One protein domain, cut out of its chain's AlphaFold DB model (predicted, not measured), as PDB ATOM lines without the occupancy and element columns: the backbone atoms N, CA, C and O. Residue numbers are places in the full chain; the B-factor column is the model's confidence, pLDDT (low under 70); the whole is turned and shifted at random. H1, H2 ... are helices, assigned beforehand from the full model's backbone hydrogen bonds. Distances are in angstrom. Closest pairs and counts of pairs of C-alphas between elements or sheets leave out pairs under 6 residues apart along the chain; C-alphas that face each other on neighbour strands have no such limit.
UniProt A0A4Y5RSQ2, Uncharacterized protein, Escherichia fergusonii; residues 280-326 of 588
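What this domain is: This is residues 280 to 326 of the 588 residues of an uncharacterized protein of Escherichia fergusonii (UniProt A0A4Y5RSQ2). Two helices, H1 and H3, stand at the two ends of a flat, open arrangement, and the short helix H2 sits between them, near both and touching neither. From H2 a long loop, residues 301 to 312, swings out round one edge to reach the start of H3, and residues 310 to 315 stick out from the rest. The printed part has 47 residues with three named helices, in the order H1, H2, H3, and no named strand; its class is all helix. It is only just compact, close to loose, with a radius of gyration of the C-alphas of 11.2 A, and the C-alphas span 32 by 25 by 12 A.

Where its parts are: H1 is residues 280 to 291, from C-alpha 280 at (-25.003, -41.873, -10.439) to C-alpha 291 at (-11.515, -37.007, -3.210), 16.1 A from first to last C-alpha. A tight link of five residues leads to H2, residues 297 to 300, which is 5.5 A from first to last C-alpha. A long link of 12 residues then leads to H3, residues 313 to 326. H3 is the longest helix, with 14 residues and 19.9 A from first to last C-alpha, and it ends with C-alpha 326 at (-1.957, -39.573, 5.742).

How they stand to each other: H1 and H2 are close but not clearly touching; their closest C-alphas, those of Leu 289 and Pro 297, are 7.1 A apart. H2 and H3 are also close but not clearly touching, and their closest C-alphas, those of Leu 299 and Ala 320, are 6.6 A apart. From centre to centre, H2 is 13.6 A from H1 and 10.6 A from H3. H1 and H3 are apart, with no C-alpha of the one within 8 A of the other. In H1 and H3, each O i to N i+4 pair is within hydrogen-bond range. H2, with four residues, is too short for such a pair; its one O i to N i+3 pair, the O of Pro 297 and the N of Val 300, is within hydrogen-bond range.

The domain as a whole: The two C-alphas farthest apart are those of Leu 280 and Asp 314, at 32.1 A, and the first and last printed C-alphas are 28.3 A apart. The printed part runs from residue 280 to 326 without a cut. Residues 310 to 315, of which 313 to 315 belong to H3, stand free. The mean pLDDT of the printed part is 73.3; it is 87 in H1, 68 in H2 and 76 in H3. Twenty residues are under 70, namely residue 295 and residues 297 to 315, a stretch that holds H2 and the long link.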
ATOM      1  N   LEU A 280     -25.616 -43.204 -10.506       79.50
ATOM      2  CA  LEU A 280     -25.003 -41.873 -10.439       79.50
ATOM      3  C   LEU A 280     -24.840 -41.374  -8.998       79.50
ATOM      4  O   LEU A 280     -23.795 -40.825  -8.665       79.50
ATOM      5  N   SER A 281     -25.837 -41.599  -8.139       81.69
ATOM      6  CA  SER A 281     -25.776 -41.242  -6.718       81.69
ATOM      7  C   SER A 281     -24.667 -42.012  -5.993       81.69
ATOM      8  O   SER A 281     -23.857 -41.399  -5.301       81.69
ATOM      9  N   LYS A 282     -24.554 -43.329  -6.222       84.19
ATOM     10  CA  LYS A 282     -23.478 -44.157  -5.647       84.19
ATOM     11  C   LYS A 282     -22.098 -43.779  -6.178       84.19
ATOM     12  O   LYS A 282     -21.140 -43.744  -5.412       84.19
ATOM     13  N   GLU A 283     -21.980 -43.508  -7.476       85.06
ATOM     14  CA  GLU A 283     -20.725 -43.072  -8.092       85.06
ATOM     15  C   GLU A 283     -20.292 -41.717  -7.513       85.06
ATOM     16  O   GLU A 283     -19.137 -41.565  -7.119       85.06
ATOM     17  N   ALA A 284     -21.216 -40.755  -7.395       88.06
ATOM     18  CA  ALA A 284     -20.943 -39.455  -6.792       88.06
ATOM     19  C   ALA A 284     -20.455 -39.603  -5.344       88.06
ATOM     20  O   ALA A 284     -19.373 -39.114  -5.021       88.06
ATOM     21  N   GLU A 285     -21.179 -40.352  -4.507       88.69
ATOM     22  CA  GLU A 285     -20.795 -40.620  -3.115       88.69
ATOM     23  C   GLU A 285     -19.375 -41.210  -3.024       88.69
ATOM     24  O   GLU A 285     -18.513 -40.691  -2.308       88.69
ATOM     25  N   GLN A 286     -19.086 -42.253  -3.812       87.50
ATOM     26  CA  GLN A 286     -17.776 -42.911  -3.828       87.50
ATOM     27  C   GLN A 286     -16.649 -41.969  -4.260       87.50
ATOM     28  O   GLN A 286     -15.566 -41.983  -3.670       87.50
ATOM     29  N   LYS A 287     -16.872 -41.138  -5.281       91.75
ATOM     30  CA  LYS A 287     -15.853 -40.201  -5.774       91.75
ATOM     31  C   LYS A 287     -15.628 -39.040  -4.819       91.75
ATOM     32  O   LYS A 287     -14.484 -38.605  -4.687       91.75
ATOM     33  N   ILE A 288     -16.665 -38.586  -4.117       93.31
ATOM     34  CA  ILE A 288     -16.538 -37.590  -3.049       93.31
ATOM     35  C   ILE A 288     -15.683 -38.156  -1.907       93.31
ATOM     36  O   ILE A 288     -14.712 -37.515  -1.502       93.31
ATOM     37  N   LEU A 289     -15.956 -39.386  -1.455       89.88
ATOM     38  CA  LEU A 289     -15.150 -40.075  -0.437       89.88
ATOM     39  C   LEU A 289     -13.674 -40.202  -0.850       89.88
ATOM     40  O   LEU A 289     -12.781 -39.833  -0.082       89.88
ATOM     41  N   ILE A 290     -13.416 -40.661  -2.081       89.31
ATOM     42  CA  ILE A 290     -12.057 -40.780  -2.633       89.31
ATOM     43  C   ILE A 290     -11.368 -39.411  -2.689       89.31
ATOM     44  O   ILE A 290     -10.205 -39.305  -2.308       89.31
ATOM     45  N   GLY A 291     -12.072 -38.358  -3.119       90.38
ATOM     46  CA  GLY A 291     -11.515 -37.007  -3.210       90.38
ATOM     47  C   GLY A 291     -11.068 -36.432  -1.867       90.38
ATOM     48  O   GLY A 291     -10.103 -35.679  -1.821       90.38
ATOM     49  N   HIS A 292     -11.703 -36.832  -0.764       91.25
ATOM     50  CA  HIS A 292     -11.264 -36.473   0.586       91.25
ATOM     51  C   HIS A 292     -10.238 -37.447   1.194       91.25
ATOM     52  O   HIS A 292      -9.917 -37.316   2.375       91.25
ATOM     53  N   ASN A 293      -9.732 -38.417   0.423       86.12
ATOM     54  CA  ASN A 293      -8.850 -39.498   0.878       86.12
ATOM     55  C   ASN A 293      -9.455 -40.372   1.994       86.12
ATOM     56  O   ASN A 293      -8.737 -40.955   2.809       86.12
ATOM     57  N   VAL A 294     -10.784 -40.491   2.032       82.25
ATOM     58  CA  VAL A 294     -11.485 -41.348   2.992       82.25
ATOM     59  C   VAL A 294     -11.415 -42.796   2.513       82.25
ATOM     60  O   VAL A 294     -12.113 -43.199   1.587       82.25
ATOM     61  N   THR A 295     -10.566 -43.593   3.160       69.69
ATOM     62  CA  THR A 295     -10.362 -45.015   2.827       69.69
ATOM     63  C   THR A 295     -11.483 -45.922   3.326       69.69
ATOM     64  O   THR A 295     -11.710 -46.987   2.760       69.69
ATOM     65  N   SER A 296     -12.191 -45.509   4.379       72.25
ATOM     66  CA  SER A 296     -13.359 -46.209   4.909       72.25
ATOM     67  C   SER A 296     -14.435 -45.191   5.300       72.25
ATOM     68  O   SER A 296     -14.175 -44.354   6.173       72.25
ATOM     69  N   PRO A 297     -15.643 -45.252   4.703       69.06
ATOM     70  CA  PRO A 297     -16.751 -44.343   5.019       69.06
ATOM     71  C   PRO A 297     -17.105 -44.319   6.514       69.06
ATOM     72  O   PRO A 297     -17.426 -43.267   7.071       69.06
ATOM     73  N   MET A 298     -16.939 -45.456   7.201       68.81
ATOM     74  CA  MET A 298     -17.199 -45.577   8.638       68.81
ATOM     75  C   MET A 298     -16.313 -44.653   9.485       68.81
ATOM     76  O   MET A 298     -16.764 -44.161  10.519       68.81
ATOM     77  N   LEU A 299     -15.079 -44.367   9.047       67.81
ATOM     78  CA  LEU A 299     -14.148 -43.485   9.768       67.81
ATOM     79  C   LEU A 299     -14.623 -42.030   9.809       67.81
ATOM     80  O   LEU A 299     -14.248 -41.280  10.707       67.81
ATOM     81  N   VAL A 300     -15.465 -41.642   8.852       65.56
ATOM     82  CA  VAL A 300     -16.068 -40.308   8.761       65.56
ATOM     83  C   VAL A 300     -17.568 -40.339   9.052       65.56
ATOM     84  O   VAL A 300     -18.270 -39.387   8.727       65.56
ATOM     85  N   GLY A 301     -18.067 -41.408   9.684       62.78
ATOM     86  CA  GLY A 301     -19.462 -41.522  10.114       62.78
ATOM     87  C   GLY A 301     -20.476 -41.686   8.978       62.78
ATOM     88  O   GLY A 301     -21.661 -41.452   9.202       62.78
ATOM     89  N   VAL A 302     -20.029 -42.079   7.782       60.94
ATOM     90  CA  VAL A 302     -20.896 -42.419   6.648       60.94
ATOM     91  C   VAL A 302     -21.115 -43.933   6.659       60.94
ATOM     92  O   VAL A 302     -20.161 -44.710   6.634       60.94
ATOM     93  N   VAL A 303     -22.374 -44.364   6.755       56.88
ATOM     94  CA  VAL A 303     -22.744 -45.787   6.785       56.88
ATOM     95  C   VAL A 303     -23.233 -46.185   5.400       56.88
ATOM     96  O   VAL A 303     -24.291 -45.741   4.974       56.88
ATOM     97  N   THR A 304     -22.480 -47.038   4.709       56.47
ATOM     98  CA  THR A 304     -22.926 -47.666   3.456       56.47
ATOM     99  C   THR A 304     -23.708 -48.946   3.762       56.47
ATOM    100  O   THR A 304     -23.306 -49.690   4.660       56.47
ATOM    101  N   ASP A 305     -24.754 -49.247   2.984       50.72
ATOM    102  CA  ASP A 305     -25.784 -50.287   3.221       50.72
ATOM    103  C   ASP A 305     -25.308 -51.739   3.492       50.72
ATOM    104  O   ASP A 305     -26.134 -52.606   3.760       50.72
ATOM    105  N   ASN A 306     -24.004 -52.048   3.464       48.50
ATOM    106  CA  ASN A 306     -23.480 -53.420   3.539       48.50
ATOM    107  C   ASN A 306     -22.293 -53.659   4.500       48.50
ATOM    108  O   ASN A 306     -21.664 -54.714   4.412       48.50
ATOM    109  N   GLN A 307     -21.962 -52.749   5.427       52.34
ATOM    110  CA  GLN A 307     -20.855 -52.977   6.378       52.34
ATOM    111  C   GLN A 307     -21.296 -52.851   7.842       52.34
ATOM    112  O   GLN A 307     -21.555 -51.765   8.354       52.34
ATOM    113  N   GLY A 308     -21.385 -53.997   8.526       51.19
ATOM    114  CA  GLY A 308     -21.601 -54.079   9.971       51.19
ATOM    115  C   GLY A 308     -20.283 -54.028  10.752       51.19
ATOM    116  O   GLY A 308     -19.269 -54.561  10.312       51.19
ATOM    117  N   PHE A 309     -20.313 -53.445  11.955       53.41
ATOM    118  CA  PHE A 309     -19.160 -53.287  12.862       53.41
ATOM    119  C   PHE A 309     -18.505 -54.604  13.339       53.41
ATOM    120  O   PHE A 309     -17.461 -54.569  13.986       53.41
ATOM    121  N   SER A 310     -19.117 -55.768  13.102       52.12
ATOM    122  CA  SER A 310     -18.905 -56.949  13.947       52.12
ATOM    123  C   SER A 310     -17.791 -57.915  13.528       52.12
ATOM    124  O   SER A 310     -17.581 -58.878  14.262       52.12
ATOM    125  N   SER A 311     -17.090 -57.728  12.401       50.12
ATOM    126  CA  SER A 311     -16.105 -58.734  11.942       50.12
ATOM    127  C   SER A 311     -14.654 -58.271  11.777       50.12
ATOM    128  O   SER A 311     -13.784 -59.136  11.725       50.12
ATOM    129  N   ASN A 312     -14.352 -56.966  11.724       60.34
ATOM    130  CA  ASN A 312     -13.041 -56.487  11.243       60.34
ATOM    131  C   ASN A 312     -12.410 -55.390  12.138       60.34
ATOM    132  O   ASN A 312     -11.884 -54.402  11.630       60.34
ATOM    133  N   ALA A 313     -12.461 -55.523  13.469       63.25
ATOM    134  CA  ALA A 313     -11.952 -54.497  14.398       63.25
ATOM    135  C   ALA A 313     -10.472 -54.120  14.159       63.25
ATOM    136  O   ALA A 313     -10.149 -52.934  14.113       63.25
ATOM    137  N   ASP A 314      -9.604 -55.107  13.917       67.19
ATOM    138  CA  ASP A 314      -8.177 -54.879  13.640       67.19
ATOM    139  C   ASP A 314      -7.957 -54.126  12.315       67.19
ATOM    140  O   ASP A 314      -7.099 -53.249  12.214       67.19
ATOM    141  N   GLU A 315      -8.758 -54.430  11.288       67.69
ATOM    142  CA  GLU A 315      -8.702 -53.741   9.994       67.69
ATOM    143  C   GLU A 315      -9.183 -52.293  10.120       67.69
ATOM    144  O   GLU A 315      -8.563 -51.388   9.564       67.69
ATOM    145  N   ILE A 316     -10.239 -52.058  10.907       70.81
ATOM    146  CA  ILE A 316     -10.743 -50.714  11.211       70.81
ATOM    147  C   ILE A 316      -9.679 -49.906  11.964       70.81
ATOM    148  O   ILE A 316      -9.466 -48.738  11.645       70.81
ATOM    149  N   GLU A 317      -8.972 -50.510  12.922       71.50
ATOM    150  CA  GLU A 317      -7.895 -49.838  13.655       71.50
ATOM    151  C   GLU A 317      -6.719 -49.468  12.738       71.50
ATOM    152  O   GLU A 317      -6.218 -48.338  12.784       71.50
ATOM    153  N   ILE A 318      -6.284 -50.392  11.874       75.50
ATOM    154  CA  ILE A 318      -5.208 -50.141  10.906       75.50
ATOM    155  C   ILE A 318      -5.624 -49.054   9.909       75.50
ATOM    156  O   ILE A 318      -4.852 -48.124   9.663       75.50
ATOM    157  N   ALA A 319      -6.846 -49.126   9.374       72.81
ATOM    158  CA  ALA A 319      -7.385 -48.127   8.459       72.81
ATOM    159  C   ALA A 319      -7.481 -46.746   9.124       72.81
ATOM    160  O   ALA A 319      -7.072 -45.755   8.519       72.81
ATOM    161  N   ALA A 320      -7.931 -46.677  10.381       76.81
ATOM    162  CA  ALA A 320      -7.996 -45.441  11.158       76.81
ATOM    163  C   ALA A 320      -6.607 -44.827  11.383       76.81
ATOM    164  O   ALA A 320      -6.424 -43.624  11.193       76.81
ATOM    165  N   LYS A 321      -5.608 -45.643  11.749       80.31
ATOM    166  CA  LYS A 321      -4.215 -45.193  11.923       80.31
ATOM    167  C   LYS A 321      -3.621 -44.674  10.618       80.31
ATOM    168  O   LYS A 321      -3.000 -43.612  10.615       80.31
ATOM    169  N   TYR A 322      -3.811 -45.407   9.521       81.88
ATOM    170  CA  TYR A 322      -3.346 -44.989   8.202       81.88
ATOM    171  C   TYR A 322      -3.987 -43.659   7.798       81.88
ATOM    172  O   TYR A 322      -3.268 -42.706   7.516       81.88
ATOM    173  N   PHE A 323      -5.315 -43.573   7.871       83.12
ATOM    174  CA  PHE A 323      -6.081 -42.371   7.550       83.12
ATOM    175  C   PHE A 323      -5.660 -41.160   8.387       83.12
ATOM    176  O   PHE A 323      -5.456 -40.068   7.854       83.12
ATOM    177  N   TYR A 324      -5.468 -41.353   9.693       85.38
ATOM    178  CA  TYR A 324      -4.996 -40.292  10.576       85.38
ATOM    179  C   TYR A 324      -3.630 -39.756  10.128       85.38
ATOM    180  O   TYR A 324      -3.471 -38.547   9.979       85.38
ATOM    181  N   ASN A 325      -2.663 -40.637   9.864       85.62
ATOM    182  CA  ASN A 325      -1.308 -40.226   9.491       85.62
ATOM    183  C   ASN A 325      -1.242 -39.582   8.097       85.62
ATOM    184  O   ASN A 325      -0.462 -38.657   7.894       85.62
ATOM    185  N   THR A 326      -2.022 -40.067   7.128       85.62
ATOM    186  CA  THR A 326      -1.957 -39.573   5.742       85.62
ATOM    187  C   THR A 326      -2.833 -38.359   5.489       85.62
ATOM    188  O   THR A 326      -2.495 -37.550   4.630       85.62
TER     189      THR A 326